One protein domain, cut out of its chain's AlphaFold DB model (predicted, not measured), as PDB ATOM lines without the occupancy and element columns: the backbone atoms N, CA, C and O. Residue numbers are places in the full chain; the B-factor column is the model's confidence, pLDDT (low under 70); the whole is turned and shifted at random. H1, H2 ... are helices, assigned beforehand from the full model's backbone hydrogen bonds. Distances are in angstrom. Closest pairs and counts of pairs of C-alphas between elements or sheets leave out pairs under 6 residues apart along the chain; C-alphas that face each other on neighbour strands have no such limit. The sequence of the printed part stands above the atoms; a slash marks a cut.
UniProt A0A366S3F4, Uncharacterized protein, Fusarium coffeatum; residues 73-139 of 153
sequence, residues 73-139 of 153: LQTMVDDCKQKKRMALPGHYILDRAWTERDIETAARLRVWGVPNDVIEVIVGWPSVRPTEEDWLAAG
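This is residues 73 to 139 of the 153 residues of an uncharacterized protein of Fusarium coffeatum (UniProt A0A366S3F4). Four helices make a flat slab, set across it in the order H1, H3, H2, H4: H1, the longest, stands at one end, a helical hairpin of H2 and H3 fills the middle with H3 crossing H1, and the short H4 makes the far end. The long link of residues 87 to 99 runs along one edge of the slab from H1 to H2. The printed part has 67 residues with four named helices, H1 to H4 along the chain, and no named strand; the class is all helix. It is compact, with a radius of gyration of the C-alphas of 12.3 A and spans of 34 by 25 by 13 A.

H1, residues 73 to 86, touches H3, residues 116 to 123, about perpendicular at 89 degrees; their closest C-alphas, of Cys 80 and Val 118, are 5.4 A apart. H2, residues 100 to 111, touches H3 at a steep tilt of 39 degrees, opposite ways, as a hairpin; the closest C-alphas, of Asp 102 and Val 123, are 6.2 A apart. H4, residues 132 to 137, is close to H2 but not clearly touching, with the C-alphas of Glu 100 and Asp 134 closest at 7.6 A. H1 is apart from H2 and from H4, and H3 is apart from H4. Residues 93 to 94 pair with residues 125 to 126, parallel. In H1, H2, H3 and H4 every O i to N i+4 pair is within hydrogen-bond range.

H1 begins at C-alpha 73 (-2.327, -51.133, -0.800) and measures 20.3 A from first to last C-alpha. H2 measures 16.6 A, H3 10.1 A and H4 8.7 A. H4 ends at C-alpha 137 (-21.938, -37.307, 14.082).

The C-alphas farthest apart, of Met 86 and Glu 133, are 35.0 A apart. The printed part has no cut. The link from H1 to H2 is long, that from H2 to H3 tight and that from H3 to H4 short. Mean pLDDT of the printed part is 80.8, and residues 128 to 139 are under 70.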
ATOM      1  N   LEU A  73      -1.564 -50.624  -1.943       84.44
ATOM      2  CA  LEU A  73      -2.327 -51.133  -0.800       84.44
ATOM      3  C   LEU A  73      -1.708 -52.384  -0.164       84.44
ATOM      4  O   LEU A  73      -1.572 -52.444   1.058       84.44
ATOM      5  N   GLN A  74      -1.281 -53.353  -0.977       85.81
ATOM      6  CA  GLN A  74      -0.699 -54.603  -0.485       85.81
ATOM      7  C   GLN A  74       0.562 -54.337   0.346       85.81
ATOM      8  O   GLN A  74       0.683 -54.811   1.473       85.81
ATOM      9  N   THR A  75       1.466 -53.495  -0.160       89.06
ATOM     10  CA  THR A  75       2.688 -53.129   0.570       89.06
ATOM     11  C   THR A  75       2.421 -52.365   1.868       89.06
ATOM     12  O   THR A  75       3.176 -52.530   2.825       89.06
ATOM     13  N   MET A  76       1.347 -51.569   1.935       91.81
ATOM     14  CA  MET A  76       0.921 -50.917   3.179       91.81
ATOM     15  C   MET A  76       0.444 -51.943   4.204       91.81
ATOM     16  O   MET A  76       0.879 -51.920   5.356       91.81
ATOM     17  N   VAL A  77      -0.427 -52.858   3.778       88.56
ATOM     18  CA  VAL A  77      -0.964 -53.922   4.631       88.56
ATOM     19  C   VAL A  77       0.166 -54.793   5.178       88.56
ATOM     20  O   VAL A  77       0.196 -55.058   6.379       88.56
ATOM     21  N   ASP A  78       1.122 -55.190   4.338       88.62
ATOM     22  CA  ASP A  78       2.231 -56.054   4.749       88.62
ATOM     23  C   ASP A  78       3.179 -55.367   5.745       88.62
ATOM     24  O   ASP A  78       3.514 -55.960   6.775       88.62
ATOM     25  N   ASP A  79       3.557 -54.106   5.501       91.75
ATOM     26  CA  ASP A  79       4.397 -53.317   6.416       91.75
ATOM     27  C   ASP A  79       3.708 -53.105   7.775       91.75
ATOM     28  O   ASP A  79       4.304 -53.318   8.834       91.75
ATOM     29  N   CYS A  80       2.422 -52.746   7.773       92.88
ATOM     30  CA  CYS A  80       1.657 -52.583   9.006       92.88
ATOM     31  C   CYS A  80       1.502 -53.901   9.771       92.88
ATOM     32  O   CYS A  80       1.719 -53.929  10.984       92.88
ATOM     33  N   LYS A  81       1.212 -55.015   9.088       90.50
ATOM     34  CA  LYS A  81       1.156 -56.339   9.725       90.50
ATOM     35  C   LYS A  81       2.499 -56.737  10.325       90.50
ATOM     36  O   LYS A  81       2.534 -57.280  11.428       90.50
ATOM     37  N   GLN A  82       3.606 -56.464   9.636       91.25
ATOM     38  CA  GLN A  82       4.940 -56.730  10.167       91.25
ATOM     39  C   GLN A  82       5.193 -55.933  11.451       91.25
ATOM     40  O   GLN A  82       5.613 -56.511  12.454       91.25
ATOM     41  N   LYS A  83       4.874 -54.636  11.453       92.75
ATOM     42  CA  LYS A  83       4.987 -53.784  12.644       92.75
ATOM     43  C   LYS A  83       4.131 -54.280  13.799       92.75
ATOM     44  O   LYS A  83       4.633 -54.391  14.913       92.75
ATOM     45  N   LYS A  84       2.880 -54.662  13.528       89.50
ATOM     46  CA  LYS A  84       1.974 -55.212  14.543       89.50
ATOM     47  C   LYS A  84       2.541 -56.463  15.209       89.50
ATOM     48  O   LYS A  84       2.466 -56.574  16.425       89.50
ATOM     49  N   ARG A  85       3.155 -57.370  14.439       88.69
ATOM     50  CA  ARG A  85       3.799 -58.586  14.976       88.69
ATOM     51  C   ARG A  85       5.018 -58.295  15.850       88.69
ATOM     52  O   ARG A  85       5.334 -59.098  16.718       88.69
ATOM     53  N   MET A  86       5.728 -57.197  15.588       92.25
ATOM     54  CA  MET A  86       6.932 -56.812  16.334       92.25
ATOM     55  C   MET A  86       6.634 -55.928  17.551       92.25
ATOM     56  O   MET A  86       7.497 -55.758  18.409       92.25
ATOM     57  N   ALA A  87       5.441 -55.341  17.619       88.69
ATOM     58  CA  ALA A  87       5.052 -54.443  18.689       88.69
ATOM     59  C   ALA A  87       4.645 -55.200  19.961       88.69
ATOM     60  O   ALA A  87       4.092 -56.298  19.913       88.69
ATOM     61  N   LEU A  88       4.882 -54.574  21.116       87.44
ATOM     62  CA  LEU A  88       4.383 -55.075  22.394       87.44
ATOM     63  C   LEU A  88       2.847 -54.965  22.463       87.44
ATOM     64  O   LEU A  88       2.266 -54.070  21.836       87.44
ATOM     65  N   PRO A  89       2.174 -55.820  23.257       83.00
ATOM     66  CA  PRO A  89       0.753 -55.662  23.540       83.00
ATOM     67  C   PRO A  89       0.450 -54.248  24.044       83.00
ATOM     68  O   PRO A  89       1.179 -53.706  24.872       83.00
ATOM     69  N   GLY A  90      -0.609 -53.633  23.520       80.06
ATOM     70  CA  GLY A  90      -1.000 -52.279  23.910       80.06
ATOM     71  C   GLY A  90      -0.257 -51.140  23.199       80.06
ATOM     72  O   GLY A  90      -0.656 -49.993  23.354       80.06
ATOM     73  N   HIS A  91       0.778 -51.410  22.392       88.69
ATOM     74  CA  HIS A  91       1.615 -50.355  21.794       88.69
ATOM     75  C   HIS A  91       0.850 -49.358  20.906       88.69
ATOM     76  O   HIS A  91       1.216 -48.188  20.843       88.69
ATOM     77  N   TYR A  92      -0.207 -49.818  20.232       88.88
ATOM     78  CA  TYR A  92      -1.055 -48.994  19.364       88.88
ATOM     79  C   TYR A  92      -2.389 -48.609  20.019       88.88
ATOM     80  O   TYR A  92      -3.280 -48.089  19.350       88.88
ATOM     81  N   ILE A  93      -2.541 -48.861  21.321       87.00
ATOM     82  CA  ILE A  93      -3.707 -48.410  22.070       87.00
ATOM     83  C   ILE A  93      -3.498 -46.945  22.446       87.00
ATOM     84  O   ILE A  93      -2.486 -46.567  23.034       87.00
ATOM     85  N   LEU A  94      -4.463 -46.111  22.087       84.56
ATOM     86  CA  LEU A  94      -4.481 -44.693  22.388       84.56
ATOM     87  C   LEU A  94      -5.096 -44.474  23.765       84.56
ATOM     88  O   LEU A  94      -6.190 -44.964  24.024       84.56
ATOM     89  N   ASP A  95      -4.470 -43.639  24.592       86.19
ATOM     90  CA  ASP A  95      -5.042 -43.173  25.867       86.19
ATOM     91  C   ASP A  95      -6.039 -42.010  25.676       86.19
ATOM     92  O   ASP A  95      -6.081 -41.032  26.418       86.19
ATOM     93  N   ARG A  96      -6.795 -42.059  24.578       85.19
ATOM     94  CA  ARG A  96      -7.805 -41.070  24.198       85.19
ATOM     95  C   ARG A  96      -8.871 -41.729  23.334       85.19
ATOM     96  O   ARG A  96      -8.606 -42.732  22.670       85.19
ATOM     97  N   ALA A  97     -10.053 -41.121  23.288       81.81
ATOM     98  CA  ALA A  97     -11.056 -41.479  22.296       81.81
ATOM     99  C   ALA A  97     -10.574 -41.104  20.882       81.81
ATOM    100  O   ALA A  97      -9.685 -40.256  20.701       81.81
ATOM    101  N   TRP A  98     -11.172 -41.734  19.874       83.75
ATOM    102  CA  TRP A  98     -11.008 -41.297  18.494       83.75
ATOM    103  C   TRP A  98     -11.608 -39.908  18.295       83.75
ATOM    104  O   TRP A  98     -12.699 -39.608  18.766       83.75
ATOM    105  N   THR A  99     -10.868 -39.060  17.588       84.44
ATOM    106  CA  THR A  99     -11.396 -37.804  17.056       84.44
ATOM    107  C   THR A  99     -12.234 -38.084  15.812       84.44
ATOM    108  O   THR A  99     -12.098 -39.140  15.196       84.44
ATOM    109  N   GLU A 100     -13.039 -37.113  15.381       79.25
ATOM    110  CA  GLU A 100     -13.785 -37.181  14.115       79.25
ATOM    111  C   GLU A 100     -12.882 -37.575  12.933       79.25
ATOM    112  O   GLU A 100     -13.223 -38.444  12.132       79.25
ATOM    113  N   ARG A 101     -11.661 -37.025  12.889       83.75
ATOM    114  CA  ARG A 101     -10.660 -37.362  11.872       83.75
ATOM    115  C   ARG A 101     -10.199 -38.820  11.947       83.75
ATOM    116  O   ARG A 101      -9.978 -39.434  10.904       83.75
ATOM    117  N   ASP A 102     -10.023 -39.370  13.146       85.94
ATOM    118  CA  ASP A 102      -9.624 -40.773  13.322       85.94
ATOM    119  C   ASP A 102     -10.739 -41.707  12.837       85.94
ATOM    120  O   ASP A 102     -10.465 -42.657  12.103       85.94
ATOM    121  N   ILE A 103     -11.994 -41.386  13.177       83.19
ATOM    122  CA  ILE A 103     -13.178 -42.126  12.724       83.19
ATOM    123  C   ILE A 103     -13.275 -42.088  11.196       83.19
ATOM    124  O   ILE A 103     -13.398 -43.136  10.563       83.19
ATOM    125  N   GLU A 104     -13.163 -40.903  10.591       83.19
ATOM    126  CA  GLU A 104     -13.206 -40.746   9.136       83.19
ATOM    127  C   GLU A 104     -12.082 -41.543   8.455       83.19
ATOM    128  O   GLU A 104     -12.312 -42.259   7.477       83.19
ATOM    129  N   THR A 105     -10.864 -41.464   8.993       85.19
ATOM    130  CA  THR A 105      -9.704 -42.187   8.456       85.19
ATOM    131  C   THR A 105      -9.918 -43.697   8.535       85.19
ATOM    132  O   THR A 105      -9.745 -44.398   7.537       85.19
ATOM    133  N   ALA A 106     -10.351 -44.206   9.691       84.06
ATOM    134  CA  ALA A 106     -10.636 -45.622   9.895       84.06
ATOM    135  C   ALA A 106     -11.759 -46.119   8.970       84.06
ATOM    136  O   ALA A 106     -11.631 -47.184   8.367       84.06
ATOM    137  N   ALA A 107     -12.828 -45.336   8.793       79.12
ATOM    138  CA  ALA A 107     -13.921 -45.664   7.883       79.12
ATOM    139  C   ALA A 107     -13.445 -45.758   6.426       79.12
ATOM    140  O   ALA A 107     -13.764 -46.720   5.728       79.12
ATOM    141  N   ARG A 108     -12.622 -44.806   5.969       82.88
ATOM    142  CA  ARG A 108     -12.052 -44.828   4.612       82.88
ATOM    143  C   ARG A 108     -11.126 -46.024   4.397       82.88
ATOM    144  O   ARG A 108     -11.219 -46.672   3.359       82.88
ATOM    145  N   LEU A 109     -10.294 -46.358   5.383       83.44
ATOM    146  CA  LEU A 109      -9.443 -47.549   5.339       83.44
ATOM    147  C   LEU A 109     -10.275 -48.840   5.275       83.44
ATOM    148  O   LEU A 109      -9.935 -49.741   4.513       83.44
ATOM    149  N   ARG A 110     -11.399 -48.921   5.999       81.81
ATOM    150  CA  ARG A 110     -12.328 -50.058   5.890       81.81
ATOM    151  C   ARG A 110     -12.932 -50.189   4.499       81.81
ATOM    152  O   ARG A 110     -13.004 -51.299   3.988       81.81
ATOM    153  N   VAL A 111     -13.321 -49.077   3.871       79.56
ATOM    154  CA  VAL A 111     -13.815 -49.084   2.482       79.56
ATOM    155  C   VAL A 111     -12.745 -49.616   1.521       79.56
ATOM    156  O   VAL A 111     -13.072 -50.359   0.602       79.56
ATOM    157  N   TRP A 112     -11.466 -49.324   1.774       79.00
ATOM    158  CA  TRP A 112     -10.327 -49.881   1.026       79.00
ATOM    159  C   TRP A 112     -10.018 -51.354   1.352       79.00
ATOM    160  O   TRP A 112      -9.002 -51.877   0.906       79.00
ATOM    161  N   GLY A 113     -10.827 -52.026   2.176       77.62
ATOM    162  CA  GLY A 113     -10.603 -53.422   2.563       77.62
ATOM    163  C   GLY A 113      -9.429 -53.622   3.518       77.62
ATOM    164  O   GLY A 113      -8.931 -54.739   3.662       77.62
ATOM    165  N   VAL A 114      -8.965 -52.556   4.175       83.44
ATOM    166  CA  VAL A 114      -7.852 -52.637   5.120       83.44
ATOM    167  C   VAL A 114      -8.304 -53.385   6.383       83.44
ATOM    168  O   VAL A 114      -9.273 -52.975   7.025       83.44
ATOM    169  N   PRO A 115      -7.600 -54.459   6.783       82.94
ATOM    170  CA  PRO A 115      -7.924 -55.212   7.993       82.94
ATOM    171  C   PRO A 115      -7.806 -54.385   9.288       82.94
ATOM    172  O   PRO A 115      -6.971 -53.486   9.386       82.94
ATOM    173  N   ASN A 116      -8.600 -54.713  10.316       84.19
ATOM    174  CA  ASN A 116      -8.634 -53.957  11.582       84.19
ATOM    175  C   ASN A 116      -7.267 -53.889  12.292       84.19
ATOM    176  O   ASN A 116      -6.938 -52.855  12.865       84.19
ATOM    177  N   ASP A 117      -6.456 -54.946  12.228       83.94
ATOM    178  CA  ASP A 117      -5.099 -54.968  12.793       83.94
ATOM    179  C   ASP A 117      -4.161 -53.966  12.098       83.94
ATOM    180  O   ASP A 117      -3.280 -53.392  12.735       83.94
ATOM    181  N   VAL A 118      -4.372 -53.707  10.805       88.12
ATOM    182  CA  VAL A 118      -3.661 -52.664  10.054       88.12
ATOM    183  C   VAL A 118      -4.201 -51.275  10.389       88.12
ATOM    184  O   VAL A 118      -3.407 -50.351  10.570       88.12
ATOM    185  N   ILE A 119      -5.523 -51.118  10.517       87.81
ATOM    186  CA  ILE A 119      -6.139 -49.846  10.935       87.81
ATOM    187  C   ILE A 119      -5.623 -49.438  12.316       87.81
ATOM    188  O   ILE A 119      -5.266 -48.279  12.508       87.81
ATOM    189  N   GLU A 120      -5.508 -50.386  13.246       88.00
ATOM    190  CA  GLU A 120      -4.918 -50.152  14.562       88.00
ATOM    191  C   GLU A 120      -3.487 -49.602  14.455       88.00
ATOM    192  O   GLU A 120      -3.140 -48.669  15.166       88.00
ATOM    193  N   VAL A 121      -2.654 -50.110  13.547       91.31
ATOM    194  CA  VAL A 121      -1.283 -49.593  13.377       91.31
ATOM    195  C   VAL A 121      -1.263 -48.168  12.814       91.31
ATOM    196  O   VAL A 121      -0.356 -47.399  13.133       91.31
ATOM    197  N   ILE A 122      -2.223 -47.819  11.952       90.62
ATOM    198  CA  ILE A 122      -2.259 -46.519  11.265       90.62
ATOM    199  C   ILE A 122      -2.892 -45.435  12.141       90.62
ATOM    200  O   ILE A 122      -2.337 -44.345  12.268       90.62
ATOM    201  N   VAL A 123      -4.062 -45.724  12.709       90.38
ATOM    202  CA  VAL A 123      -4.891 -44.757  13.441       90.38
ATOM    203  C   VAL A 123      -4.756 -44.934  14.956       90.38
ATOM    204  O   VAL A 123      -4.942 -43.977  15.701       90.38
ATOM    205  N   GLY A 124      -4.381 -46.126  15.426       89.12
ATOM    206  CA  GLY A 124      -4.455 -46.516  16.835       89.12
ATOM    207  C   GLY A 124      -5.848 -47.018  17.218       89.12
ATOM    208  O   GLY A 124      -6.841 -46.628  16.605       89.12
ATOM    209  N   TRP A 125      -5.943 -47.872  18.241       88.00
ATOM    210  CA  TRP A 125      -7.232 -48.277  18.818       88.00
ATOM    211  C   TRP A 125      -7.534 -47.462  20.073       88.00
ATOM    212  O   TRP A 125      -6.658 -47.346  20.929       88.00
ATOM    213  N   PRO A 126      -8.737 -46.899  20.238       81.62
ATOM    214  CA  PRO A 126      -9.019 -46.054  21.382       81.62
ATOM    215  C   PRO A 126      -9.258 -46.927  22.622       81.62
ATOM    216  O   PRO A 126     -10.056 -47.864  22.582       81.62
ATOM    217  N   SER A 127      -8.581 -46.627  23.737       74.69
ATOM    218  CA  SER A 127      -8.848 -47.279  25.034       74.69
ATOM    219  C   SER A 127     -10.207 -46.872  25.614       74.69
ATOM    220  O   SER A 127     -10.810 -47.607  26.396       74.69
ATOM    221  N   VAL A 128     -10.703 -45.705  25.198       69.06
ATOM    222  CA  VAL A 128     -11.997 -45.142  25.575       69.06
ATOM    223  C   VAL A 128     -12.950 -45.286  24.397       69.06
ATOM    224  O   VAL A 128     -12.694 -44.751  23.318       69.06
ATOM    225  N   ARG A 129     -14.060 -46.005  24.591       60.72
ATOM    226  CA  ARG A 129     -15.080 -46.162  23.546       60.72
ATOM    227  C   ARG A 129     -15.671 -44.795  23.179       60.72
ATOM    228  O   ARG A 129     -16.136 -44.106  24.088       60.72
ATOM    229  N   PRO A 130     -15.697 -44.417  21.886       57.62
ATOM    230  CA  PRO A 130     -16.469 -43.261  21.447       57.62
ATOM    231  C   PRO A 130     -17.949 -43.488  21.760       57.62
ATOM    232  O   PRO A 130     -18.436 -44.624  21.688       57.62
ATOM    233  N   THR A 131     -18.642 -42.422  22.148       62.22
ATOM    234  CA  THR A 131     -20.061 -42.486  22.500       62.22
ATOM    235  C   THR A 131     -20.920 -42.673  21.248       62.22
ATOM    236  O   THR A 131     -20.472 -42.421  20.133       62.22
ATOM    237  N   GLU A 132     -22.161 -43.135  21.407       58.69
ATOM    238  CA  GLU A 132     -23.089 -43.344  20.282       58.69
ATOM    239  C   GLU A 132     -23.321 -42.050  19.473       58.69
ATOM    240  O   GLU A 132     -23.412 -42.090  18.247       58.69
ATOM    241  N   GLU A 133     -23.303 -40.893  20.140       57.78
ATOM    242  CA  GLU A 133     -23.394 -39.571  19.509       57.78
ATOM    243  C   GLU A 133     -22.189 -39.258  18.606       57.78
ATOM    244  O   GLU A 133     -22.377 -38.707  17.521       57.78
ATOM    245  N   ASP A 134     -20.976 -39.670  18.991       57.84
ATOM    246  CA  ASP A 134     -19.757 -39.455  18.195       57.84
ATOM    247  C   ASP A 134     -19.796 -40.253  16.879       57.84
ATOM    248  O   ASP A 134     -19.388 -39.768  15.821       57.84
ATOM    249  N   TRP A 135     -20.335 -41.475  16.923       58.94
ATOM    250  CA  TRP A 135     -20.503 -42.326  15.739       58.94
ATOM    251  C   TRP A 135     -21.577 -41.798  14.786       58.94
ATOM    252  O   TRP A 135     -21.394 -41.826  13.566       58.94
ATOM    253  N   LEU A 136     -22.678 -41.285  15.343       54.84
ATOM    254  CA  LEU A 136     -23.757 -40.665  14.577       54.84
ATOM    255  C   LEU A 136     -23.305 -39.355  13.921       54.84
ATOM    256  O   LEU A 136     -23.625 -39.124  12.755       54.84
ATOM    257  N   ALA A 137     -22.522 -38.533  14.626       54.22
ATOM    258  CA  ALA A 137     -21.938 -37.307  14.082       54.22
ATOM    259  C   ALA A 137     -20.997 -37.590  12.899       54.22
ATOM    260  O   ALA A 137     -21.005 -36.854  11.915       54.22
ATOM    261  N   ALA A 138     -20.261 -38.706  12.944       53.78
ATOM    262  CA  ALA A 138     -19.408 -39.167  11.849       53.78
ATOM    263  C   ALA A 138     -20.172 -39.862  10.697       53.78
ATOM    264  O   ALA A 138     -19.550 -40.362   9.757       53.78
ATOM    265  N   GLY A 139     -21.508 -39.926  10.751       49.97
ATOM    266  CA  GLY A 139     -22.339 -40.548   9.715       49.97
ATOM    267  C   GLY A 139     -22.166 -42.068   9.595       49.97
ATOM    268  O   GLY A 139     -22.509 -42.643   8.560       49.97
TER     269      GLY A 139